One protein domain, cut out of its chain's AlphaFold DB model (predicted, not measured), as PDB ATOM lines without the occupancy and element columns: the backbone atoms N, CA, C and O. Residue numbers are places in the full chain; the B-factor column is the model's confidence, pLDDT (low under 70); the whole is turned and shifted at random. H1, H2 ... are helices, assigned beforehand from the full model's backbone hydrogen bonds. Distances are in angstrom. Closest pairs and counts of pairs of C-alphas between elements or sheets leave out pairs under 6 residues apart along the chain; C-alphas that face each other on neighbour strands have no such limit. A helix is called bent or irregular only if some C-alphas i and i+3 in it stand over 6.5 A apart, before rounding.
ATOM      1  N   LYS A   5     -44.027   2.106   9.215       90.25
ATOM      2  CA  LYS A   5     -44.929   3.197   8.813       90.25
ATOM      3  C   LYS A   5     -44.744   3.598   7.345       90.25
ATOM      4  O   LYS A   5     -45.718   3.865   6.652       90.25
ATOM      5  N   ARG A   6     -43.499   3.639   6.864       91.81
ATOM      6  CA  ARG A   6     -43.202   4.012   5.479       91.81
ATOM      7  C   ARG A   6     -43.579   2.921   4.485       91.81
ATOM      8  O   ARG A   6     -44.069   3.252   3.417       91.81
ATOM      9  N   ARG A   7     -43.407   1.650   4.850       92.44
ATOM     10  CA  ARG A   7     -43.851   0.515   4.029       92.44
ATOM     11  C   ARG A   7     -45.369   0.527   3.835       92.44
ATOM     12  O   ARG A   7     -45.828   0.451   2.704       92.44
ATOM     13  N   PHE A   8     -46.135   0.747   4.907       92.81
ATOM     14  CA  PHE A   8     -47.591   0.912   4.807       92.81
ATOM     15  C   PHE A   8     -48.001   2.134   3.985       92.81
ATOM     16  O   PHE A   8     -48.964   2.058   3.234       92.81
ATOM     17  N   LEU A   9     -47.264   3.245   4.083       93.12
ATOM     18  CA  LEU A   9     -47.527   4.415   3.246       93.12
ATOM     19  C   LEU A   9     -47.295   4.117   1.758       93.12
ATOM     20  O   LEU A   9     -48.103   4.528   0.939       93.12
ATOM     21  N   ILE A  10     -46.220   3.402   1.411       94.62
ATOM     22  CA  ILE A  10     -45.960   2.970   0.027       94.62
ATOM     23  C   ILE A  10     -47.101   2.076  -0.466       94.62
ATOM     24  O   ILE A  10     -47.649   2.339  -1.530       94.62
ATOM     25  N   LEU A  11     -47.494   1.076   0.330       93.75
ATOM     26  CA  LEU A  11     -48.609   0.185   0.006       93.75
ATOM     27  C   LEU A  11     -49.903   0.968  -0.240       93.75
ATOM     28  O   LEU A  11     -50.555   0.782  -1.261       93.75
ATOM     29  N   PHE A  12     -50.234   1.888   0.667       93.25
ATOM     30  CA  PHE A  12     -51.403   2.747   0.533       93.25
ATOM     31  C   PHE A  12     -51.344   3.611  -0.729       93.25
ATOM     32  O   PHE A  12     -52.334   3.685  -1.442       93.25
ATOM     33  N   LEU A  13     -50.202   4.238  -1.034       92.44
ATOM     34  CA  LEU A  13     -50.048   5.070  -2.233       92.44
ATOM     35  C   LEU A  13     -50.225   4.264  -3.523       92.44
ATOM     36  O   LEU A  13     -50.844   4.758  -4.459       92.44
ATOM     37  N   VAL A  14     -49.705   3.037  -3.565       91.00
ATOM     38  CA  VAL A  14     -49.837   2.145  -4.724       91.00
ATOM     39  C   VAL A  14     -51.291   1.696  -4.901       91.00
ATOM     40  O   VAL A  14     -51.838   1.848  -5.991       91.00
ATOM     41  N   ILE A  15     -51.956   1.250  -3.828       88.44
ATOM     42  CA  ILE A  15     -53.374   0.853  -3.865       88.44
ATOM     43  C   ILE A  15     -54.272   2.043  -4.220       88.44
ATOM     44  O   ILE A  15     -55.140   1.923  -5.079       88.44
ATOM     45  N   ALA A  16     -54.063   3.201  -3.589       86.69
ATOM     46  CA  ALA A  16     -54.840   4.406  -3.860       86.69
ATOM     47  C   ALA A  16     -54.622   4.907  -5.295       86.69
ATOM     48  O   ALA A  16     -55.581   5.308  -5.945       86.69
ATOM     49  N   GLY A  17     -53.388   4.846  -5.808       81.56
ATOM     50  CA  GLY A  17     -53.077   5.174  -7.199       81.56
ATOM     51  C   GLY A  17     -53.821   4.275  -8.187       81.56
ATOM     52  O   GLY A  17     -54.456   4.785  -9.109       81.56
ATOM     53  N   GLY A  18     -53.820   2.958  -7.946       78.69
ATOM     54  CA  GLY A  18     -54.620   2.008  -8.725       78.69
ATOM     55  C   GLY A  18     -56.119   2.308  -8.642       78.69
ATOM     56  O   GLY A  18     -56.784   2.440  -9.666       78.69
ATOM     57  N   ALA A  19     -56.648   2.511  -7.431       79.38
ATOM     58  CA  ALA A  19     -58.061   2.805  -7.204       79.38
ATOM     59  C   ALA A  19     -58.522   4.102  -7.885       79.38
ATOM     60  O   ALA A  19     -59.635   4.144  -8.406       79.38
ATOM     61  N   ILE A  20     -57.685   5.147  -7.925       76.88
ATOM     62  CA  ILE A  20     -57.979   6.386  -8.661       76.88
ATOM     63  C   ILE A  20     -58.142   6.083 -10.147       76.88
ATOM     64  O   ILE A  20     -59.109   6.545 -10.742       76.88
ATOM     65  N   ALA A  21     -57.251   5.288 -10.735       69.88
ATOM     66  CA  ALA A  21     -57.333   4.970 -12.153       69.88
ATOM     67  C   ALA A  21     -58.612   4.191 -12.506       69.88
ATOM     68  O   ALA A  21     -59.324   4.586 -13.427       69.88
ATOM     69  N   PHE A  22     -59.003   3.199 -11.702       67.50
ATOM     70  CA  PHE A  22     -60.315   2.550 -11.844       67.50
ATOM     71  C   PHE A  22     -61.484   3.527 -11.649       67.50
ATOM     72  O   PHE A  22     -62.460   3.512 -12.396       67.50
ATOM     73  N   SER A  23     -61.366   4.424 -10.670       70.19
ATOM     74  CA  SER A  23     -62.398   5.412 -10.354       70.19
ATOM     75  C   SER A  23     -62.531   6.489 -11.429       70.19
ATOM     76  O   SER A  23     -63.589   7.099 -11.530       70.19
ATOM     77  N   THR A  24     -61.507   6.735 -12.255       66.50
ATOM     78  CA  THR A  24     -61.612   7.697 -13.365       66.50
ATOM     79  C   THR A  24     -62.545   7.232 -14.472       66.50
ATOM     80  O   THR A  24     -63.194   8.076 -15.077       66.50
ATOM     81  N   VAL A  25     -62.703   5.922 -14.677       61.81
ATOM     82  CA  VAL A  25     -63.715   5.377 -15.596       61.81
ATOM     83  C   VAL A  25     -65.120   5.710 -15.088       61.81
ATOM     84  O   VAL A  25     -65.962   6.188 -15.849       61.81
ATOM     85  N   ILE A  26     -65.341   5.546 -13.779       62.66
ATOM     86  CA  ILE A  26     -66.599   5.889 -13.102       62.66
ATOM     87  C   ILE A  26     -66.823   7.405 -13.128       62.66
ATOM     88  O   ILE A  26     -67.907   7.867 -13.462       62.66
ATOM     89  N   LEU A  27     -65.797   8.201 -12.823       62.38
ATOM     90  CA  LEU A  27     -65.889   9.658 -12.796       62.38
ATOM     91  C   LEU A  27     -66.148  10.235 -14.191       62.38
ATOM     92  O   LEU A  27     -66.985  11.119 -14.328       62.38
ATOM     93  N   ALA A  28     -65.473   9.732 -15.225       60.25
ATOM     94  CA  ALA A  28     -65.697  10.173 -16.597       60.25
ATOM     95  C   ALA A  28     -67.123   9.847 -17.075       60.25
ATOM     96  O   ALA A  28     -67.715  10.636 -17.809       60.25
ATOM     97  N   ARG A  29     -67.708   8.751 -16.567       55.25
ATOM     98  CA  ARG A  29     -69.125   8.407 -16.751       55.25
ATOM     99  C   ARG A  29     -70.068   9.349 -16.017       55.25
ATOM    100  O   ARG A  29     -70.976   9.893 -16.629       55.25
ATOM    101  N   VAL A  30     -69.833   9.588 -14.725       59.78
ATOM    102  CA  VAL A  30     -70.645  10.505 -13.900       59.78
ATOM    103  C   VAL A  30     -70.629  11.924 -14.466       59.78
ATOM    104  O   VAL A  30     -71.636  12.624 -14.422       59.78
ATOM    105  N   ARG A 221     -62.505   0.295 -20.419       62.47
ATOM    106  CA  ARG A 221     -61.198  -0.134 -19.923       62.47
ATOM    107  C   ARG A 221     -60.039   0.625 -20.588       62.47
ATOM    108  O   ARG A 221     -59.043   0.878 -19.916       62.47
ATOM    109  N   LEU A 222     -60.154   1.038 -21.858       68.56
ATOM    110  CA  LEU A 222     -59.071   1.716 -22.598       68.56
ATOM    111  C   LEU A 222     -58.721   3.075 -21.979       68.56
ATOM    112  O   LEU A 222     -57.547   3.412 -21.829       68.56
ATOM    113  N   THR A 223     -59.730   3.832 -21.545       68.31
ATOM    114  CA  THR A 223     -59.523   5.084 -20.799       68.31
ATOM    115  C   THR A 223     -58.844   4.816 -19.453       68.31
ATOM    116  O   THR A 223     -57.897   5.514 -19.083       68.31
ATOM    117  N   GLY A 224     -59.275   3.764 -18.745       70.31
ATOM    118  CA  GLY A 224     -58.681   3.345 -17.473       70.31
ATOM    119  C   GLY A 224     -57.194   2.993 -17.584       70.31
ATOM    120  O   GLY A 224     -56.417   3.357 -16.699       70.31
ATOM    121  N   VAL A 225     -56.764   2.366 -18.684       75.00
ATOM    122  CA  VAL A 225     -55.345   2.041 -18.934       75.00
ATOM    123  C   VAL A 225     -54.491   3.290 -19.042       75.00
ATOM    124  O   VAL A 225     -53.481   3.398 -18.346       75.00
ATOM    125  N   TRP A 226     -54.887   4.259 -19.869       77.25
ATOM    126  CA  TRP A 226     -54.093   5.475 -20.055       77.25
ATOM    127  C   TRP A 226     -53.966   6.276 -18.767       77.25
ATOM    128  O   TRP A 226     -52.871   6.728 -18.424       77.25
ATOM    129  N   VAL A 227     -55.056   6.391 -18.005       79.50
ATOM    130  CA  VAL A 227     -55.007   7.030 -16.688       79.50
ATOM    131  C   VAL A 227     -54.104   6.250 -15.736       79.50
ATOM    132  O   VAL A 227     -53.312   6.864 -15.020       79.50
ATOM    133  N   SER A 228     -54.157   4.917 -15.755       79.56
ATOM    134  CA  SER A 228     -53.292   4.070 -14.928       79.56
ATOM    135  C   SER A 228     -51.809   4.257 -15.271       79.56
ATOM    136  O   SER A 228     -50.990   4.405 -14.365       79.56
ATOM    137  N   ILE A 229     -51.454   4.332 -16.560       84.69
ATOM    138  CA  ILE A 229     -50.082   4.603 -17.026       84.69
ATOM    139  C   ILE A 229     -49.616   5.980 -16.541       84.69
ATOM    140  O   ILE A 229     -48.533   6.106 -15.964       84.69
ATOM    141  N   ILE A 230     -50.442   7.015 -16.723       86.56
ATOM    142  CA  ILE A 230     -50.128   8.372 -16.258       86.56
ATOM    143  C   ILE A 230     -49.939   8.374 -14.736       86.56
ATOM    144  O   ILE A 230     -48.945   8.906 -14.242       86.56
ATOM    145  N   ALA A 231     -50.840   7.742 -13.982       85.00
ATOM    146  CA  ALA A 231     -50.754   7.646 -12.528       85.00
ATOM    147  C   ALA A 231     -49.489   6.902 -12.068       85.00
ATOM    148  O   ALA A 231     -48.839   7.345 -11.114       85.00
ATOM    149  N   ALA A 232     -49.097   5.829 -12.763       85.94
ATOM    150  CA  ALA A 232     -47.887   5.058 -12.483       85.94
ATOM    151  C   ALA A 232     -46.590   5.840 -12.750       85.94
ATOM    152  O   ALA A 232     -45.569   5.540 -12.137       85.94
ATOM    153  N   ILE A 233     -46.619   6.871 -13.601       89.62
ATOM    154  CA  ILE A 233     -45.475   7.762 -13.866       89.62
ATOM    155  C   ILE A 233     -45.479   8.970 -12.920       89.62
ATOM    156  O   ILE A 233     -44.460   9.307 -12.306       89.62
ATOM    157  N   VAL A 234     -46.630   9.630 -12.779       90.94
ATOM    158  CA  VAL A 234     -46.773  10.871 -12.008       90.94
ATOM    159  C   VAL A 234     -46.614  10.613 -10.512       90.94
ATOM    160  O   VAL A 234     -45.925  11.378  -9.835       90.94
ATOM    161  N   THR A 235     -47.182   9.526  -9.978       91.44
ATOM    162  CA  THR A 235     -47.130   9.242  -8.532       91.44
ATOM    163  C   THR A 235     -45.688   9.078  -8.030       91.44
ATOM    164  O   THR A 235     -45.312   9.780  -7.084       91.44
ATOM    165  N   PRO A 236     -44.820   8.253  -8.652       93.94
ATOM    166  CA  PRO A 236     -43.413   8.172  -8.257       93.94
ATOM    167  C   PRO A 236     -42.651   9.487  -8.424       93.94
ATOM    168  O   PRO A 236     -41.833   9.814  -7.562       93.94
ATOM    169  N   ALA A 237     -42.922  10.257  -9.485       94.62
ATOM    170  CA  ALA A 237     -42.280  11.552  -9.709       94.62
ATOM    171  C   ALA A 237     -42.622  12.552  -8.590       94.62
ATOM    172  O   ALA A 237     -41.730  13.186  -8.022       94.62
ATOM    173  N   VAL A 238     -43.897  12.635  -8.200       94.75
ATOM    174  CA  VAL A 238     -44.350  13.464  -7.072       94.75
ATOM    175  C   VAL A 238     -43.717  12.996  -5.762       94.75
ATOM    176  O   VAL A 238     -43.208  13.821  -5.002       94.75
ATOM    177  N   VAL A 239     -43.683  11.682  -5.508       95.44
ATOM    178  CA  VAL A 239     -43.036  11.104  -4.318       95.44
ATOM    179  C   VAL A 239     -41.546  11.451  -4.277       95.44
ATOM    180  O   VAL A 239     -41.055  11.894  -3.237       95.44
ATOM    181  N   PHE A 240     -40.833  11.316  -5.400       97.19
ATOM    182  CA  PHE A 240     -39.420  11.674  -5.502       97.19
ATOM    183  C   PHE A 240     -39.202  13.152  -5.181       97.19
ATOM    184  O   PHE A 240     -38.420  13.486  -4.288       97.19
ATOM    185  N   CYS A 241     -39.933  14.041  -5.859       96.56
ATOM    186  CA  CYS A 241     -39.808  15.483  -5.680       96.56
ATOM    187  C   CYS A 241     -40.137  15.911  -4.244       96.56
ATOM    188  O   CYS A 241     -39.416  16.712  -3.645       96.56
ATOM    189  N   TYR A 242     -41.190  15.344  -3.653       96.69
ATOM    190  CA  TYR A 242     -41.574  15.621  -2.273       96.69
ATOM    191  C   TYR A 242     -40.493  15.178  -1.279       96.69
ATOM    192  O   TYR A 242     -40.108  15.944  -0.390       96.69
ATOM    193  N   LEU A 243     -39.966  13.963  -1.420       96.38
ATOM    194  CA  LEU A 243     -38.963  13.437  -0.496       96.38
ATOM    195  C   LEU A 243     -37.606  14.134  -0.658       96.38
ATOM    196  O   LEU A 243     -36.990  14.505   0.342       96.38
ATOM    197  N   HIS A 244     -37.163  14.357  -1.898       96.12
ATOM    198  CA  HIS A 244     -35.862  14.949  -2.198       96.12
ATOM    199  C   HIS A 244     -35.833  16.463  -1.961       96.12
ATOM    200  O   HIS A 244     -34.982  16.949  -1.219       96.12
ATOM    201  N   PHE A 245     -36.775  17.221  -2.527       95.50
ATOM    202  CA  PHE A 245     -36.726  18.685  -2.465       95.50
ATOM    203  C   PHE A 245     -37.429  19.251  -1.232       95.50
ATOM    204  O   PHE A 245     -36.932  20.202  -0.623       95.50
ATOM    205  N   ARG A 246     -38.574  18.679  -0.826       95.25
ATOM    206  CA  ARG A 246     -39.369  19.230   0.286       95.25
ATOM    207  C   ARG A 246     -38.967  18.664   1.644       95.25
ATOM    208  O   ARG A 246     -38.806  19.433   2.589       95.25
ATOM    209  N   LYS A 247     -38.816  17.343   1.759       94.31
ATOM    210  CA  LYS A 247     -38.390  16.677   3.003       94.31
ATOM    211  C   LYS A 247     -36.873  16.574   3.153       94.31
ATOM    212  O   LYS A 247     -36.427  16.290   4.261       94.31
ATOM    213  N   LYS A 248     -36.106  16.853   2.090       94.69
ATOM    214  CA  LYS A 248     -34.632  16.820   2.075       94.69
ATOM    215  C   LYS A 248     -34.071  15.499   2.601       94.69
ATOM    216  O   LYS A 248     -33.103  15.472   3.359       94.69
ATOM    217  N   GLU A 249     -34.715  14.396   2.240       94.44
ATOM    218  CA  GLU A 249     -34.256  13.079   2.651       94.44
ATOM    219  C   GLU A 249     -33.003  12.632   1.884       94.44
ATOM    220  O   GLU A 249     -32.780  13.079   0.753       94.44
ATOM    221  N   PRO A 250     -32.197  11.714   2.459       94.31
ATOM    222  CA  PRO A 250     -31.042  11.150   1.772       94.31
ATOM    223  C   PRO A 250     -31.430  10.548   0.421       94.31
ATOM    224  O   PRO A 250     -32.390   9.779   0.336       94.31
ATOM    225  N   LEU A 251     -30.648  10.861  -0.619       92.31
ATOM    226  CA  LEU A 251     -30.934  10.470  -2.002       92.31
ATOM    227  C   LEU A 251     -31.186   8.964  -2.146       92.31
ATOM    228  O   LEU A 251     -32.163   8.575  -2.772       92.31
ATOM    229  N   GLU A 252     -30.368   8.124  -1.510       90.44
ATOM    230  CA  GLU A 252     -30.523   6.664  -1.552       90.44
ATOM    231  C   GLU A 252     -31.897   6.209  -1.033       90.44
ATOM    232  O   GLU A 252     -32.570   5.391  -1.658       90.44
ATOM    233  N   LYS A 253     -32.355   6.785   0.085       90.31
ATOM    234  CA  LYS A 253     -33.652   6.465   0.694       90.31
ATOM    235  C   LYS A 253     -34.815   6.965  -0.162       90.31
ATOM    236  O   LYS A 253     -35.858   6.308  -0.232       90.31
ATOM    237  N   THR A 254     -34.643   8.123  -0.800       94.12
ATOM    238  CA  THR A 254     -35.619   8.652  -1.752       94.12
ATOM    239  C   THR A 254     -35.718   7.753  -2.980       94.12
ATOM    240  O   THR A 254     -36.822   7.323  -3.291       94.12
ATOM    241  N   ILE A 255     -34.591   7.387  -3.604       93.50
ATOM    242  CA  ILE A 255     -34.547   6.465  -4.751       93.50
ATOM    243  C   ILE A 255     -35.207   5.131  -4.394       93.50
ATOM    244  O   ILE A 255     -36.069   4.671  -5.133       93.50
ATOM    245  N   GLU A 256     -34.873   4.541  -3.241       93.62
ATOM    246  CA  GLU A 256     -35.472   3.279  -2.789       93.62
ATOM    247  C   GLU A 256     -36.997   3.389  -2.630       93.62
ATOM    248  O   GLU A 256     -37.737   2.514  -3.069       93.62
ATOM    249  N   THR A 257     -37.487   4.481  -2.032       95.06
ATOM    250  CA  THR A 257     -38.933   4.688  -1.841       95.06
ATOM    251  C   THR A 257     -39.648   4.917  -3.167       95.06
ATOM    252  O   THR A 257     -40.686   4.311  -3.412       95.06
ATOM    253  N   THR A 258     -39.095   5.771  -4.028       95.56
ATOM    254  CA  THR A 258     -39.644   6.058  -5.355       95.56
ATOM    255  C   THR A 258     -39.675   4.805  -6.219       95.56
ATOM    256  O   THR A 258     -40.690   4.549  -6.853       95.56
ATOM    257  N   PHE A 259     -38.615   3.993  -6.197       95.44
ATOM    258  CA  PHE A 259     -38.564   2.724  -6.917       95.44
ATOM    259  C   PHE A 259     -39.669   1.766  -6.465       95.44
ATOM    260  O   PHE A 259     -40.350   1.185  -7.304       95.44
ATOM    261  N   LEU A 260     -39.888   1.613  -5.155       95.38
ATOM    262  CA  LEU A 260     -40.936   0.726  -4.636       95.38
ATOM    263  C   LEU A 260     -42.346   1.222  -4.986       95.38
ATOM    264  O   LEU A 260     -43.222   0.403  -5.239       95.38
ATOM    265  N   VAL A 261     -42.570   2.538  -5.045       95.75
ATOM    266  CA  VAL A 261     -43.845   3.099  -5.532       95.75
ATOM    267  C   VAL A 261     -44.000   2.875  -7.040       95.75
ATOM    268  O   VAL A 261     -45.058   2.435  -7.475       95.75
ATOM    269  N   ALA A 262     -42.953   3.134  -7.832       94.88
ATOM    270  CA  ALA A 262     -42.975   2.967  -9.286       94.88
ATOM    271  C   ALA A 262     -43.202   1.512  -9.696       94.88
ATOM    272  O   ALA A 262     -44.104   1.218 -10.472       94.88
ATOM    273  N   SER A 263     -42.421   0.598  -9.124       94.62
ATOM    274  CA  SER A 263     -42.584  -0.834  -9.369       94.62
ATOM    275  C   SER A 263     -43.925  -1.357  -8.861       94.62
ATOM    276  O   SER A 263     -44.521  -2.179  -9.538       94.62
ATOM    277  N   GLY A 264     -44.445  -0.833  -7.745       93.50
ATOM    278  CA  GLY A 264     -45.786  -1.162  -7.255       93.50
ATOM    279  C   GLY A 264     -46.894  -0.762  -8.232       93.50
ATOM    280  O   GLY A 264     -47.790  -1.550  -8.507       93.50
ATOM    281  N   GLY A 265     -46.811   0.441  -8.806       91.81
ATOM    282  CA  GLY A 265     -47.731   0.863  -9.866       91.81
ATOM    283  C   GLY A 265     -47.604   0.010 -11.133       91.81
ATOM    284  O   GLY A 265     -48.612  -0.359 -11.725       91.81
ATOM    285  N   ALA A 266     -46.375  -0.347 -11.517       91.69
ATOM    286  CA  ALA A 266     -46.113  -1.177 -12.691       91.69
ATOM    287  C   ALA A 266     -46.645  -2.614 -12.544       91.69
ATOM    288  O   ALA A 266     -47.225  -3.124 -13.495       91.69
ATOM    289  N   VAL A 267     -46.505  -3.255 -11.375       91.19
ATOM    290  CA  VAL A 267     -47.051  -4.612 -11.174       91.19
ATOM    291  C   VAL A 267     -48.573  -4.627 -11.172       91.19
ATOM    292  O   VAL A 267     -49.148  -5.526 -11.762       91.19
ATOM    293  N   LEU A 268     -49.240  -3.612 -10.605       86.81
ATOM    294  CA  LEU A 268     -50.704  -3.519 -10.697       86.81
ATOM    295  C   LEU A 268     -51.170  -3.332 -12.146       86.81
ATOM    296  O   LEU A 268     -52.182  -3.895 -12.550       86.81
ATOM    297  N   LEU A 269     -50.432  -2.549 -12.934       85.56
ATOM    298  CA  LEU A 269     -50.691  -2.408 -14.363       85.56
ATOM    299  C   LEU A 269     -50.511  -3.733 -15.112       85.56
ATOM    300  O   LEU A 269     -51.330  -4.051 -15.961       85.56
ATOM    301  N   ILE A 270     -49.468  -4.502 -14.811       86.88
ATOM    302  CA  ILE A 270     -49.202  -5.758 -15.519       86.88
ATOM    303  C   ILE A 270     -50.177  -6.856 -15.063       86.88
ATOM    304  O   ILE A 270     -51.005  -7.277 -15.864       86.88
ATOM    305  N   ASP A 271     -50.173  -7.223 -13.781       84.00
ATOM    306  CA  ASP A 271     -50.944  -8.363 -13.254       84.00
ATOM    307  C   ASP A 271     -52.463  -8.137 -13.310       84.00
ATOM    308  O   ASP A 271     -53.239  -9.083 -13.411       84.00
ATOM    309  N   ILE A 272     -52.927  -6.882 -13.194       77.69
ATOM    310  CA  ILE A 272     -54.368  -6.588 -13.134       77.69
ATOM    311  C   ILE A 272     -54.875  -6.001 -14.443       77.69
ATOM    312  O   ILE A 272     -55.917  -6.436 -14.913       77.69
ATOM    313  N   MET A 273     -54.209  -5.000 -15.030       77.44
ATOM    314  CA  MET A 273     -54.701  -4.410 -16.285       77.44
ATOM    315  C   MET A 273     -54.327  -5.263 -17.486       77.44
ATOM    316  O   MET A 273     -55.211  -5.683 -18.225       77.44
ATOM    317  N   ASN A 274     -53.043  -5.537 -17.682       78.38
ATOM    318  CA  ASN A 274     -52.589  -6.203 -18.890       78.38
ATOM    319  C   ASN A 274     -53.029  -7.656 -18.939       78.38
ATOM    320  O   ASN A 274     -53.684  -8.029 -19.907       78.38
ATOM    321  N   ASP A 275     -52.729  -8.430 -17.899       75.81
ATOM    322  CA  ASP A 275     -53.067  -9.848 -17.864       75.81
ATOM    323  C   ASP A 275     -54.578 -10.018 -18.017       75.81
ATOM    324  O   ASP A 275     -55.027 -10.611 -18.986       75.81
ATOM    325  N   VAL A 276     -55.390  -9.410 -17.152       73.94
ATOM    326  CA  VAL A 276     -56.845  -9.630 -17.171       73.94
ATOM    327  C   VAL A 276     -57.515  -9.003 -18.393       73.94
ATOM    328  O   VAL A 276     -58.357  -9.638 -19.008       73.94
ATOM    329  N   TRP A 277     -57.188  -7.763 -18.756       70.81
ATOM    330  CA  TRP A 277     -58.041  -6.980 -19.660       70.81
ATOM    331  C   TRP A 277     -57.449  -6.731 -21.043       70.81
ATOM    332  O   TRP A 277     -58.209  -6.466 -21.969       70.81
ATOM    333  N   PHE A 278     -56.124  -6.784 -21.199       73.25
ATOM    334  CA  PHE A 278     -55.440  -6.258 -22.390       73.25
ATOM    335  C   PHE A 278     -54.415  -7.207 -23.005       73.25
ATOM    336  O   PHE A 278     -53.681  -6.801 -23.909       73.25
ATOM    337  N   TYR A 279     -54.384  -8.469 -22.584       68.75
ATOM    338  CA  TYR A 279     -53.351  -9.414 -22.997       68.75
ATOM    339  C   TYR A 279     -53.264  -9.601 -24.523       68.75
ATOM    340  O   TYR A 279     -52.170  -9.753 -25.065       68.75
ATOM    341  N   ALA A 280     -54.401  -9.511 -25.220       63.59
ATOM    342  CA  ALA A 280     -54.490  -9.605 -26.677       63.59
ATOM    343  C   ALA A 280     -54.110  -8.299 -27.412       63.59
ATOM    344  O   ALA A 280     -53.826  -8.319 -28.606       63.59
ATOM    345  N   THR A 281     -54.073  -7.152 -26.719       65.75
ATOM    346  CA  THR A 281     -53.796  -5.829 -27.325       65.75
ATOM    347  C   THR A 281     -52.342  -5.394 -27.275       65.75
ATOM    348  O   THR A 281     -51.950  -4.460 -27.976       65.75
ATOM    349  N   ILE A 282     -51.526  -6.042 -26.442       66.31
ATOM    350  CA  ILE A 282     -50.098  -5.742 -26.384       66.31
ATOM    351  C   ILE A 282     -49.480  -6.147 -27.732       66.31
ATOM    352  O   ILE A 282     -49.765  -7.240 -28.224       66.31
ATOM    353  N   PRO A 283     -48.618  -5.314 -28.347       64.12
ATOM    354  CA  PRO A 283     -47.877  -5.716 -29.535       64.12
ATOM    355  C   PRO A 283     -47.190  -7.071 -29.307       64.12
ATOM    356  O   PRO A 283     -46.461  -7.229 -28.329       64.12
ATOM    357  N   LEU A 284     -47.402  -8.026 -30.221       64.88
ATOM    358  CA  LEU A 284     -46.964  -9.433 -30.127       64.88
ATOM    359  C   LEU A 284     -47.822 -10.348 -29.218       64.88
ATOM    360  O   LEU A 284     -47.414 -11.486 -28.965       64.88
ATOM    361  N   GLY A 285     -48.987  -9.888 -28.747       70.38
ATOM    362  CA  GLY A 285     -49.950 -10.662 -27.951       70.38
ATOM    363  C   GLY A 285     -49.325 -11.252 -26.685       70.38
ATOM    364  O   GLY A 285     -48.570 -10.577 -25.980       70.38
ATOM    365  N   TYR A 286     -49.545 -12.551 -26.451       73.00
ATOM    366  CA  TYR A 286     -48.932 -13.313 -25.351       73.00
ATOM    367  C   TYR A 286     -47.413 -13.101 -25.232       73.00
ATOM    368  O   TYR A 286     -46.893 -12.942 -24.128       73.00
ATOM    369  N   ARG A 287     -46.675 -13.052 -26.352       78.75
ATOM    370  CA  ARG A 287     -45.210 -12.876 -26.322       78.75
ATOM    371  C   ARG A 287     -44.818 -11.510 -25.771       78.75
ATOM    372  O   ARG A 287     -43.817 -11.399 -25.065       78.75
ATOM    373  N   GLY A 288     -45.604 -10.484 -26.091       79.56
ATOM    374  CA  GLY A 288     -45.446  -9.148 -25.530       79.56
ATOM    375  C   GLY A 288     -45.700  -9.152 -24.025       79.56
ATOM    376  O   GLY A 288     -44.905  -8.590 -23.271       79.56
ATOM    377  N   ASN A 289     -46.738  -9.862 -23.577       80.12
ATOM    378  CA  ASN A 289     -47.033  -9.986 -22.153       80.12
ATOM    379  C   ASN A 289     -45.925 -10.729 -21.385       80.12
ATOM    380  O   ASN A 289     -45.396 -10.222 -20.396       80.12
ATOM    381  N   LEU A 290     -45.467 -11.874 -21.901       82.44
ATOM    382  CA  LEU A 290     -44.348 -12.628 -21.329       82.44
ATOM    383  C   LEU A 290     -43.071 -11.776 -21.228       82.44
ATOM    384  O   LEU A 290     -42.345 -11.850 -20.236       82.44
ATOM    385  N   PHE A 291     -42.802 -10.939 -22.234       87.12
ATOM    386  CA  PHE A 291     -41.672 -10.014 -22.209       87.12
ATOM    387  C   PHE A 291     -41.794  -8.965 -21.094       87.12
ATOM    388  O   PHE A 291     -40.797  -8.685 -20.427       87.12
ATOM    389  N   LEU A 292     -42.988  -8.410 -20.850       87.81
ATOM    390  CA  LEU A 292     -43.218  -7.467 -19.746       87.81
ATOM    391  C   LEU A 292     -42.959  -8.116 -18.383       87.81
ATOM    392  O   LEU A 292     -42.265  -7.533 -17.544       87.81
ATOM    393  N   HIS A 293     -43.446  -9.341 -18.189       89.62
ATOM    394  CA  HIS A 293     -43.197 -10.126 -16.980       89.62
ATOM    395  C   HIS A 293     -41.700 -10.409 -16.781       89.62
ATOM    396  O   HIS A 293     -41.142 -10.122 -15.720       89.62
ATOM    397  N   LEU A 294     -41.005 -10.869 -17.827       91.31
ATOM    398  CA  LEU A 294     -39.552 -11.089 -17.810       91.31
ATOM    399  C   LEU A 294     -38.762  -9.809 -17.497       91.31
ATOM    400  O   LEU A 294     -37.799  -9.843 -16.723       91.31
ATOM    401  N   LEU A 295     -39.166  -8.674 -18.071       93.25
ATOM    402  CA  LEU A 295     -38.549  -7.377 -17.811       93.25
ATOM    403  C   LEU A 295     -38.690  -6.991 -16.332       93.25
ATOM    404  O   LEU A 295     -37.704  -6.591 -15.708       93.25
ATOM    405  N   MET A 296     -39.881  -7.158 -15.753       94.31
ATOM    406  CA  MET A 296     -40.123  -6.873 -14.337       94.31
ATOM    407  C   MET A 296     -39.355  -7.812 -13.406       94.31
ATOM    408  O   MET A 296     -38.745  -7.339 -12.443       94.31
ATOM    409  N   VAL A 297     -39.290  -9.110 -13.719       94.69
ATOM    410  CA  VAL A 297     -38.420 -10.075 -13.021       94.69
ATOM    411  C   VAL A 297     -36.969  -9.588 -13.026       94.69
ATOM    412  O   VAL A 297     -36.322  -9.556 -11.977       94.69
ATOM    413  N   GLY A 298     -36.460  -9.153 -14.183       95.19
ATOM    414  CA  GLY A 298     -35.111  -8.602 -14.318       95.19
ATOM    415  C   GLY A 298     -34.889  -7.352 -13.462       95.19
ATOM    416  O   GLY A 298     -33.888  -7.258 -12.749       95.19
ATOM    417  N   ILE A 299     -35.843  -6.417 -13.461       95.38
ATOM    418  CA  ILE A 299     -35.802  -5.203 -12.630       95.38
ATOM    419  C   ILE A 299     -35.759  -5.561 -11.136       95.38
ATOM    420  O   ILE A 299     -34.954  -5.003 -10.383       95.38
ATOM    421  N   PHE A 300     -36.572  -6.523 -10.697       95.56
ATOM    422  CA  PHE A 300     -36.571  -7.013  -9.320       95.56
ATOM    423  C   PHE A 300     -35.279  -7.746  -8.947       95.56
ATOM    424  O   PHE A 300     -34.741  -7.528  -7.857       95.56
ATOM    425  N   ALA A 301     -34.719  -8.546  -9.853       93.12
ATOM    426  CA  ALA A 301     -33.419  -9.185  -9.662       93.12
ATOM    427  C   ALA A 301     -32.296  -8.143  -9.508       93.12
ATOM    428  O   ALA A 301     -31.498  -8.210  -8.573       93.12
ATOM    429  N   VAL A 302     -32.270  -7.108 -10.349       93.19
ATOM    430  CA  VAL A 302     -31.296  -6.012 -10.223       93.19
ATOM    431  C   VAL A 302     -31.479  -5.256  -8.905       93.19
ATOM    432  O   VAL A 302     -30.493  -4.976  -8.220       93.19
ATOM    433  N   TYR A 303     -32.719  -4.968  -8.495       91.88
ATOM    434  CA  TYR A 303     -32.996  -4.313  -7.211       91.88
ATOM    435  C   TYR A 303     -32.516  -5.149  -6.021       91.88
ATOM    436  O   TYR A 303     -31.862  -4.622  -5.116       91.88
ATOM    437  N   THR A 304     -32.796  -6.453  -6.015       89.50
ATOM    438  CA  THR A 304     -32.352  -7.345  -4.935       89.50
ATOM    439  C   THR A 304     -30.836  -7.460  -4.859       89.50
ATOM    440  O   THR A 304     -30.304  -7.470  -3.748       89.50
ATOM    441  N   LEU A 305     -30.131  -7.456  -5.995       88.12
ATOM    442  CA  LEU A 305     -28.666  -7.405  -6.050       88.12
ATOM    443  C   LEU A 305     -28.117  -6.054  -5.570       88.12
ATOM    444  O   LEU A 305     -27.197  -6.024  -4.754       88.12
ATOM    445  N   TRP A 306     -28.710  -4.935  -5.999       87.25
ATOM    446  CA  TRP A 306     -28.323  -3.588  -5.562       87.25
ATOM    447  C   TRP A 306     -28.490  -3.414  -4.051       87.25
ATOM    448  O   TRP A 306     -27.574  -2.968  -3.356       87.25
ATOM    449  N   ARG A 307     -29.643  -3.832  -3.518       83.94
ATOM    450  CA  ARG A 307     -29.893  -3.845  -2.076       83.94
ATOM    451  C   ARG A 307     -29.146  -4.955  -1.373       83.94
ATOM    452  O   ARG A 307     -29.003  -4.833  -0.163       83.94
ATOM    453  N   LYS A 308     -28.640  -5.964  -2.092       84.50
ATOM    454  CA  LYS A 308     -27.942  -7.180  -1.634       84.50
ATOM    455  C   LYS A 308     -28.808  -8.139  -0.788       84.50
ATOM    456  O   LYS A 308     -28.291  -8.848   0.069       84.50
ATOM    457  N   VAL A 309     -30.135  -8.106  -0.920       79.75
ATOM    458  CA  VAL A 309     -31.089  -8.831  -0.040       79.75
ATOM    459  C   VAL A 309     -31.340 -10.295  -0.430       79.75
ATOM    460  O   VAL A 309     -32.064 -10.975   0.296       79.75
ATOM    461  N   GLY A 310     -30.739 -10.765  -1.525       82.19
ATOM    462  CA  GLY A 310     -30.892 -12.129  -2.039       82.19
ATOM    463  C   GLY A 310     -31.882 -12.223  -3.200       82.19
ATOM    464  O   GLY A 310     -32.908 -11.544  -3.195       82.19
ATOM    465  N   LEU A 311     -31.601 -13.076  -4.190       87.00
ATOM    466  CA  LEU A 311     -32.502 -13.310  -5.331       87.00
ATOM    467  C   LEU A 311     -33.752 -14.120  -4.950       87.00
ATOM    468  O   LEU A 311     -34.736 -14.094  -5.689       87.00
ATOM    469  N   LYS A 312     -33.762 -14.782  -3.780       86.19
ATOM    470  CA  LYS A 312     -34.913 -15.571  -3.302       86.19
ATOM    471  C   LYS A 312     -36.235 -14.800  -3.284       86.19
ATOM    472  O   LYS A 312     -37.297 -15.395  -3.413       86.19
ATOM    473  N   TRP A 313     -36.178 -13.477  -3.129       87.56
ATOM    474  CA  TRP A 313     -37.367 -12.629  -3.071       87.56
ATOM    475  C   TRP A 313     -38.060 -12.458  -4.427       87.56
ATOM    476  O   TRP A 313     -39.193 -11.999  -4.444       87.56
ATOM    477  N   VAL A 314     -37.405 -12.839  -5.530       91.25
ATOM    478  CA  VAL A 314     -37.932 -12.774  -6.909       91.25
ATOM    479  C   VAL A 314     -38.477 -14.132  -7.381       91.25
ATOM    480  O   VAL A 314     -39.037 -14.234  -8.468       91.25
ATOM    481  N   ILE A 315     -38.355 -15.187  -6.562       90.06
ATOM    482  CA  ILE A 315     -38.827 -16.538  -6.904       90.06
ATOM    483  C   ILE A 315     -40.301 -16.563  -7.345       90.06
ATOM    484  O   ILE A 315     -40.562 -17.218  -8.349       90.06
ATOM    485  N   PRO A 316     -41.257 -15.871  -6.685       91.69
ATOM    486  CA  PRO A 316     -42.660 -15.931  -7.102       91.69
ATOM    487  C   PRO A 316     -42.874 -15.482  -8.554       91.69
ATOM    488  O   PRO A 316     -43.505 -16.198  -9.321       91.69
ATOM    489  N   ALA A 317     -42.270 -14.360  -8.952       91.44
ATOM    490  CA  ALA A 317     -42.337 -13.848 -10.321       91.44
ATOM    491  C   ALA A 317     -41.626 -14.766 -11.330       91.44
ATOM    492  O   ALA A 317     -42.083 -14.953 -12.453       91.44
ATOM    493  N   PHE A 318     -40.509 -15.387 -10.936       90.75
ATOM    494  CA  PHE A 318     -39.837 -16.366 -11.791       90.75
ATOM    495  C   PHE A 318     -40.690 -17.625 -12.015       90.75
ATOM    496  O   PHE A 318     -40.749 -18.132 -13.132       90.75
ATOM    497  N   LEU A 319     -41.342 -18.130 -10.964       90.31
ATOM    498  CA  LEU A 319     -42.216 -19.301 -11.053       90.31
ATOM    499  C   LEU A 319     -43.448 -19.027 -11.914       90.31
ATOM    500  O   LEU A 319     -43.834 -19.893 -12.689       90.31
ATOM    501  N   GLU A 320     -44.017 -17.828 -11.817       87.44
ATOM    502  CA  GLU A 320     -45.093 -17.364 -12.693       87.44
ATOM    503  C   GLU A 320     -44.663 -17.374 -14.164       87.44
ATOM    504  O   GLU A 320     -45.316 -18.009 -14.985       87.44
ATOM    505  N   VAL A 321     -43.520 -16.769 -14.496       88.19
ATOM    506  CA  VAL A 321     -42.983 -16.787 -15.866       88.19
ATOM    507  C   VAL A 321     -42.699 -18.211 -16.352       88.19
ATOM    508  O   VAL A 321     -42.989 -18.544 -17.500       88.19
ATOM    509  N   ALA A 322     -42.141 -19.068 -15.495       87.38
ATOM    510  CA  ALA A 322     -41.873 -20.461 -15.840       87.38
ATOM    511  C   ALA A 322     -43.170 -21.247 -16.087       87.38
ATOM    512  O   ALA A 322     -43.231 -22.043 -17.022       87.38
ATOM    513  N   PHE A 323     -44.205 -21.002 -15.281       84.00
ATOM    514  CA  PHE A 323     -45.529 -21.595 -15.445       84.00
ATOM    515  C   PHE A 323     -46.204 -21.113 -16.734       84.00
ATOM    516  O   PHE A 323     -46.642 -21.938 -17.531       84.00
ATOM    517  N   LEU A 324     -46.199 -19.799 -16.985       77.62
ATOM    518  CA  LEU A 324     -46.678 -19.175 -18.224       77.62
ATOM    519  C   LEU A 324     -46.031 -19.783 -19.463       77.62
ATOM    520  O   LEU A 324     -46.706 -20.067 -20.451       77.62
ATOM    521  N   PHE A 325     -44.710 -19.946 -19.420       81.88
ATOM    522  CA  PHE A 325     -43.952 -20.526 -20.516       81.88
ATOM    523  C   PHE A 325     -44.301 -22.004 -20.710       81.88
ATOM    524  O   PHE A 325     -44.504 -22.432 -21.843       81.88
ATOM    525  N   ALA A 326     -44.399 -22.776 -19.624       82.06
ATOM    526  CA  ALA A 326     -44.719 -24.196 -19.688       82.06
ATOM    527  C   ALA A 326     -46.129 -24.454 -20.239       82.06
ATOM    528  O   ALA A 326     -46.268 -25.276 -21.135       82.06
ATOM    529  N   MET A 327     -47.144 -23.731 -19.762       76.88
ATOM    530  CA  MET A 327     -48.517 -23.859 -20.264       76.88
ATOM    531  C   MET A 327     -48.578 -23.558 -21.767       76.88
ATOM    532  O   MET A 327     -48.867 -24.419 -22.587       76.88
ATOM    533  N   VAL A 328     -48.176 -22.356 -22.175       74.38
ATOM    534  CA  VAL A 328     -48.394 -21.937 -23.566       74.38
ATOM    535  C   VAL A 328     -47.440 -22.627 -24.547       74.38
ATOM    536  O   VAL A 328     -47.811 -22.899 -25.680       74.38
ATOM    537  N   SER A 329     -46.194 -22.920 -24.147       75.38
ATOM    538  CA  SER A 329     -45.181 -23.458 -25.078       75.38
ATOM    539  C   SER A 329     -45.041 -24.981 -25.054       75.38
ATOM    540  O   SER A 329     -44.396 -25.525 -25.949       75.38
ATOM    541  N   ILE A 330     -45.555 -25.671 -24.027       75.56
ATOM    542  CA  ILE A 330     -45.408 -27.133 -23.884       75.56
ATOM    543  C   ILE A 330     -46.753 -27.848 -24.015       75.56
ATOM    544  O   ILE A 330     -46.780 -28.914 -24.628       75.56
ATOM    545  N   THR A 331     -47.843 -27.304 -23.459       70.19
ATOM    546  CA  THR A 331     -49.166 -27.951 -23.537       70.19
ATOM    547  C   THR A 331     -50.013 -27.475 -24.715       70.19
ATOM    548  O   THR A 331     -51.022 -28.111 -24.992       70.19
ATOM    549  N   ASP A 332     -49.565 -26.442 -25.445       65.25
ATOM    550  CA  ASP A 332     -50.315 -25.790 -26.537       65.25
ATOM    551  C   ASP A 332     -51.686 -25.270 -26.065       65.25
ATOM    552  O   ASP A 332     -52.615 -25.093 -26.850       65.25
ATOM    553  N   ASP A 333     -51.814 -25.037 -24.753       63.28
ATOM    554  CA  ASP A 333     -53.017 -24.467 -24.168       63.28
ATOM    555  C   ASP A 333     -53.104 -22.982 -24.519       63.28
ATOM    556  O   ASP A 333     -52.129 -22.223 -24.418       63.28
ATOM    557  N   ALA A 334     -54.322 -22.567 -24.850       63.38
ATOM    558  CA  ALA A 334     -54.728 -21.181 -24.932       63.38
ATOM    559  C   ALA A 334     -54.236 -20.361 -23.734       63.38
ATOM    560  O   ALA A 334     -54.429 -20.730 -22.567       63.38
ATOM    561  N   TYR A 335     -53.632 -19.202 -24.002       64.75
ATOM    562  CA  TYR A 335     -53.261 -18.285 -22.934       64.75
ATOM    563  C   TYR A 335     -54.510 -17.599 -22.368       64.75
ATOM    564  O   TYR A 335     -54.938 -16.564 -22.874       64.75
ATOM    565  N   VAL A 336     -55.054 -18.151 -21.282       62.47
ATOM    566  CA  VAL A 336     -56.125 -17.521 -20.502       62.47
ATOM    567  C   VAL A 336     -55.548 -16.972 -19.190       62.47
ATOM    568  O   VAL A 336     -55.110 -17.747 -18.333       62.47
ATOM    569  N   PRO A 337     -55.529 -15.645 -18.994       58.62
ATOM    570  CA  PRO A 337     -55.029 -15.027 -17.774       58.62
ATOM    571  C   PRO A 337     -55.935 -15.317 -16.561       58.62
ATOM    572  O   PRO A 337     -56.876 -14.595 -16.246       58.62
ATOM    573  N   HIS A 338     -55.640 -16.387 -15.824       56.28
ATOM    574  CA  HIS A 338     -56.230 -16.663 -14.521       56.28
ATOM    575  C   HIS A 338     -55.659 -15.748 -13.430       56.28
ATOM    576  O   HIS A 338     -54.510 -15.882 -13.008       56.28
ATOM    577  N   LEU A 339     -56.516 -14.888 -12.881       49.09
ATOM    578  CA  LEU A 339     -56.213 -13.951 -11.787       49.09
ATOM    579  C   LEU A 339     -55.605 -14.631 -10.538       49.09
ATOM    580  O   LEU A 339     -54.926 -13.992  -9.744       49.09
ATOM    581  N   THR A 340     -55.834 -15.936 -10.354       45.66
ATOM    582  CA  THR A 340     -55.279 -16.746  -9.255       45.66
ATOM    583  C   THR A 340     -53.915 -17.374  -9.561       45.66
ATOM    584  O   THR A 340     -53.227 -17.776  -8.623       45.66
ATOM    585  N   ALA A 341     -53.511 -17.456 -10.833       50.38
ATOM    586  CA  ALA A 341     -52.214 -17.978 -11.269       50.38
ATOM    587  C   ALA A 341     -51.195 -16.863 -11.583       50.38
ATOM    588  O   ALA A 341     -49.993 -17.120 -11.513       50.38
ATOM    589  N   PHE A 342     -51.665 -15.637 -11.860       64.81
ATOM    590  CA  PHE A 342     -50.853 -14.519 -12.363       64.81
ATOM    591  C   PHE A 342     -50.738 -13.335 -11.386       64.81
ATOM    592  O   PHE A 342     -51.137 -12.211 -11.671       64.81
ATOM    593  N   MET A 343     -50.257 -13.602 -10.167       83.44
ATOM    594  CA  MET A 343     -49.924 -12.553  -9.185       83.44
ATOM    595  C   MET A 343     -48.456 -12.610  -8.744       83.44
ATOM    596  O   MET A 343     -48.099 -12.100  -7.676       83.44
ATOM    597  N   GLY A 344     -47.592 -13.295  -9.493       88.38
ATOM    598  CA  GLY A 344     -46.207 -13.531  -9.087       88.38
ATOM    599  C   GLY A 344     -45.397 -12.234  -9.002       88.38
ATOM    600  O   GLY A 344     -44.610 -12.082  -8.054       88.38
ATOM    601  N   LEU A 345     -45.631 -11.260  -9.890       91.62
ATOM    602  CA  LEU A 345     -45.032  -9.924  -9.800       91.62
ATOM    603  C   LEU A 345     -45.531  -9.163  -8.569       91.62
ATOM    604  O   LEU A 345     -44.714  -8.617  -7.820       91.62
ATOM    605  N   THR A 346     -46.841  -9.153  -8.309       92.00
ATOM    606  CA  THR A 346     -47.436  -8.500  -7.133       92.00
ATOM    607  C   THR A 346     -46.914  -9.102  -5.828       92.00
ATOM    608  O   THR A 346     -46.500  -8.372  -4.922       92.00
ATOM    609  N   ILE A 347     -46.860 -10.435  -5.728       92.50
ATOM    610  CA  ILE A 347     -46.316 -11.143  -4.560       92.50
ATOM    611  C   ILE A 347     -44.830 -10.810  -4.385       92.50
ATOM    612  O   ILE A 347     -44.396 -10.482  -3.279       92.50
ATOM    613  N   THR A 348     -44.054 -10.828  -5.471       94.50
ATOM    614  CA  THR A 348     -42.637 -10.440  -5.457       94.50
ATOM    615  C   THR A 348     -42.463  -9.004  -4.972       94.50
ATOM    616  O   THR A 348     -41.647  -8.742  -4.089       94.50
ATOM    617  N   TRP A 349     -43.263  -8.063  -5.468       95.75
ATOM    618  CA  TRP A 349     -43.219  -6.673  -5.025       95.75
ATOM    619  C   TRP A 349     -43.524  -6.527  -3.525       95.75
ATOM    620  O   TRP A 349     -42.788  -5.832  -2.816       95.75
ATOM    621  N   LEU A 350     -44.540  -7.228  -3.006       94.25
ATOM    622  CA  LEU A 350     -44.844  -7.259  -1.569       94.25
ATOM    623  C   LEU A 350     -43.668  -7.817  -0.753       94.25
ATOM    624  O   LEU A 350     -43.296  -7.252   0.282       94.25
ATOM    625  N   CYS A 351     -43.038  -8.888  -1.240       92.44
ATOM    626  CA  CYS A 351     -41.825  -9.463  -0.670       92.44
ATOM    627  C   CYS A 351     -40.664  -8.453  -0.625       92.44
ATOM    628  O   CYS A 351     -39.995  -8.333   0.403       92.44
ATOM    629  N   LEU A 352     -40.447  -7.679  -1.691       92.88
ATOM    630  CA  LEU A 352     -39.408  -6.645  -1.744       92.88
ATOM    631  C   LEU A 352     -39.703  -5.467  -0.815       92.88
ATOM    632  O   LEU A 352     -38.807  -4.999  -0.107       92.88
ATOM    633  N   LEU A 353     -40.960  -5.020  -0.760       93.38
ATOM    634  CA  LEU A 353     -41.408  -3.989   0.174       93.38
ATOM    635  C   LEU A 353     -41.157  -4.418   1.625       93.38
ATOM    636  O   LEU A 353     -40.714  -3.619   2.455       93.38
ATOM    637  N   TRP A 354     -41.408  -5.692   1.929       89.38
ATOM    638  CA  TRP A 354     -41.111  -6.285   3.226       89.38
ATOM    639  C   TRP A 354     -39.600  -6.340   3.497       89.38
ATOM    640  O   TRP A 354     -39.156  -5.830   4.533       89.38
ATOM    641  N   ALA A 355     -38.814  -6.867   2.551       86.56
ATOM    642  CA  ALA A 355     -37.359  -7.017   2.637       86.56
ATOM    643  C   ALA A 355     -36.614  -5.679   2.798       86.56
ATOM    644  O   ALA A 355     -35.603  -5.624   3.496       86.56
ATOM    645  N   ALA A 356     -37.143  -4.574   2.260       86.50
ATOM    646  CA  ALA A 356     -36.589  -3.225   2.439       86.50
ATOM    647  C   ALA A 356     -36.579  -2.732   3.908       86.50
ATOM    648  O   ALA A 356     -35.939  -1.725   4.245       86.50
ATOM    649  N   GLY A 357     -37.305  -3.428   4.793       79.00
ATOM    650  CA  GLY A 357     -37.313  -3.199   6.237       79.00
ATOM    651  C   GLY A 357     -36.403  -4.127   7.053       79.00
ATOM    652  O   GLY A 357     -36.283  -3.894   8.254       79.00
ATOM    653  N   TYR A 358     -35.786  -5.156   6.456       73.12
ATOM    654  CA  TYR A 358     -34.930  -6.093   7.195       73.12
ATOM    655  C   TYR A 358     -33.530  -5.540   7.429       73.12
ATOM    656  O   TYR A 358     -32.850  -5.077   6.512       73.12
ATOM    657  N   GLU A 359     -33.075  -5.675   8.670       62.06
ATOM    658  CA  GLU A 359     -31.686  -5.463   9.042       62.06
ATOM    659  C   GLU A 359     -30.898  -6.744   8.742       62.06
ATOM    660  O   GLU A 359     -31.296  -7.848   9.123       62.06
ATOM    661  N   ARG A 360     -29.794  -6.627   7.996       61.97
ATOM    662  CA  ARG A 360     -28.983  -7.798   7.660       61.97
ATOM    663  C   ARG A 360     -28.230  -8.302   8.878       61.97
ATOM    664  O   ARG A 360     -27.433  -7.571   9.460       61.97
ATOM    665  N   ILE A 361     -28.347  -9.598   9.141       56.34
ATOM    666  CA  ILE A 361     -27.396 -10.310   9.991       56.34
ATOM    667  C   ILE A 361     -26.188 -10.674   9.110       56.34
ATOM    668  O   ILE A 361     -26.358 -11.400   8.128       56.34
ATOM    669  N   PRO A 362     -24.971 -10.173   9.387       56.53
ATOM    670  CA  PRO A 362     -23.809 -10.489   8.566       56.53
ATOM    671  C   PRO A 362     -23.458 -11.981   8.664       56.53
ATOM    672  O   PRO A 362     -23.259 -12.520   9.754       56.53
ATOM    673  N   ALA A 363     -23.341 -12.646   7.511       58.78
ATOM    674  CA  ALA A 363     -22.898 -14.033   7.448       58.78
ATOM    675  C   ALA A 363     -21.416 -14.153   7.849       58.78
ATOM    676  O   ALA A 363     -20.551 -13.427   7.349       58.78
ATOM    677  N   LYS A 364     -21.119 -15.089   8.761       58.38
ATOM    678  CA  LYS A 364     -19.791 -15.249   9.383       58.38
ATOM    679  C   LYS A 364     -18.747 -15.944   8.493       58.38
ATOM    680  O   LYS A 364     -17.562 -15.843   8.785       58.38
ATOM    681  N   SER A 365     -19.143 -16.638   7.422       73.56
ATOM    682  CA  SER A 365     -18.229 -17.409   6.555       73.56
ATOM    683  C   SER A 365     -18.282 -16.953   5.091       73.56
ATOM    684  O   SER A 365     -19.274 -16.374   4.660       73.56
ATOM    685  N   LYS A 366     -17.225 -17.212   4.300       65.81
ATOM    686  CA  LYS A 366     -17.201 -16.914   2.847       65.81
ATOM    687  C   LYS A 366     -18.304 -17.659   2.086       65.81
ATOM    688  O   LYS A 366     -18.973 -17.052   1.258       65.81
ATOM    689  N   LEU A 367     -18.517 -18.937   2.411       61.38
ATOM    690  CA  LEU A 367     -19.617 -19.727   1.852       61.38
ATOM    691  C   LEU A 367     -20.970 -19.167   2.303       61.38
ATOM    692  O   LEU A 367     -21.866 -19.003   1.492       61.38
ATOM    693  N   GLY A 368     -21.092 -18.801   3.582       64.06
ATOM    694  CA  GLY A 368     -22.295 -18.186   4.134       64.06
ATOM    695  C   GLY A 368     -22.598 -16.817   3.531       64.06
ATOM    696  O   GLY A 368     -23.765 -16.494   3.386       64.06
ATOM    697  N   LYS A 369     -21.580 -16.039   3.136       61.69
ATOM    698  CA  LYS A 369     -21.751 -14.787   2.385       61.69
ATOM    699  C   LYS A 369     -22.309 -15.049   0.993       61.69
ATOM    700  O   LYS A 369     -23.314 -14.441   0.653       61.69
ATOM    701  N   LEU A 370     -21.712 -15.988   0.253       57.47
ATOM    702  CA  LEU A 370     -22.201 -16.389  -1.067       57.47
ATOM    703  C   LEU A 370     -23.650 -16.894  -0.967       57.47
ATOM    704  O   LEU A 370     -24.534 -16.369  -1.626       57.47
ATOM    705  N   PHE A 371     -23.930 -17.831  -0.056       58.09
ATOM    706  CA  PHE A 371     -25.286 -18.331   0.158       58.09
ATOM    707  C   PHE A 371     -26.249 -17.243   0.633       58.09
ATOM    708  O   PHE A 371     -27.362 -17.227   0.147       58.09
ATOM    709  N   SER A 372     -25.849 -16.301   1.494       57.38
ATOM    710  CA  SER A 372     -26.722 -15.192   1.924       57.38
ATOM    711  C   SER A 372     -26.994 -14.139   0.844       57.38
ATOM    712  O   SER A 372     -27.902 -13.326   0.991       57.38
ATOM    713  N   GLU A 373     -26.177 -14.102  -0.213       52.59
ATOM    714  CA  GLU A 373     -26.373 -13.221  -1.371       52.59
ATOM    715  C   GLU A 373     -27.308 -13.845  -2.421       52.59
ATOM    716  O   GLU A 373     -27.889 -13.114  -3.220       52.59
ATOM    717  N   PHE A 374     -27.504 -15.170  -2.398       51.56
ATOM    718  CA  PHE A 374     -28.425 -15.895  -3.288       51.56
ATOM    719  C   PHE A 374     -29.714 -16.353  -2.582       51.56
ATOM    720  O   PHE A 374     -30.790 -16.302  -3.179       51.56
ATOM    721  N   ILE A 375     -29.602 -16.740  -1.308       48.25
ATOM    722  CA  ILE A 375     -30.670 -17.066  -0.356       48.25
ATOM    723  C   ILE A 375     -30.853 -15.857   0.542       48.25
ATOM    724  O   ILE A 375     -31.750 -15.055   0.242       48.25
TER     725      ILE A 375
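This is residues 5 to 30 and 221 to 375 of the 375 residues of an uncharacterized protein of Candidatus Helarchaeota archaeon (UniProt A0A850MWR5). Six helices form a flattened up-and-down bundle, each running against the one before it in the chain, with long H3 in the middle, H1 and H2 on one side of it, and H4 and H6 on the other with H5 beyond them. Small H7 is off at one corner of this slab, where residues 364 to 369 stick out. The printed part has 181 residues, with seven named helices, H1 to H7 in chain order, and no named strand: the class is all helix. The whole is compact, with a radius of gyration of the C-alphas of 17.8 A, and flat, spanning 55 by 49 by 23 A.

Begin at the hub, H3, residues 251 to 278, which touches four helices. Look at Gly 265: its C-alpha is 4.9 A from that of Ala 232 in H2, residues 221 to 246, the closest pair of this hairpin, at a shallow tilt of 5 degrees, opposite ways. H1, residues 5 to 30, touches H3 with residues 10 to 18 alone, closest at C-alphas 14 and 265, 5.7 A, at a steep tilt of 41 degrees. H1 touches H2 with residues 17 to 25 alone, closest at C-alphas 21 and 228, 5.0 A, at 38 degrees, only just a steep tilt. Residues 267 to 275 of H3 alone touch H4, residues 286 to 307, closest at C-alphas 275 and 289, 7.4 A. Residues 260 to 271 of H3 alone touch H6, residues 344 to 355, closest at C-alphas 267 and 346, 5.6 A. H5, residues 311 to 331, is apart from H3; its residues 313 to 320 alone touch H6, with C-alphas 317 and 344 closest at 4.1 A, and it touches H4, closest at C-alphas 304 and 311, 6.0 A. H7, residues 366 to 374, and H5 touch only at their ends, only just, with 3 pairs of C-alphas within 8 A, closest at C-alphas 311 and 374, 5.2 A. Every O i to N i+4 pair is within hydrogen-bond range in H4, H6 and H7, against 20 of 22 in H1, 21 of 22 in H2, 22 of 24 in H3 and 14 of 17 in H5.

Find C-alpha 251 at (-30.934, 10.470, -2.002); from there H3 runs 36.0 A. H2 is 35.5 A long and H4 31.5 A. H1 starts at C-alpha 5, (-44.929, 3.197, 8.813), runs 35.1 A and has a kink of 34 degrees near residue 22. H5, 28.7 A, has a kink of 35 degrees near residue 318 and is irregular, with C-alphas 313 and 316 at 7.4 A. H6 spans 16.1 A; H7, 12.8 A, ends at C-alpha 374, (-28.425, -15.895, -3.288).

The C-alphas farthest apart, those of Val 30 and Ser 365, are 62.8 A apart. Residues 31 to 220 are not printed; C-alphas 30 and 221 are 15.5 A apart across the cut. The link from H5 to H6, residues 332 to 343, is long. Mean pLDDT of the printed part is 80.9; 45 residues are under 70, among them 332 to 342 and 366 to 375.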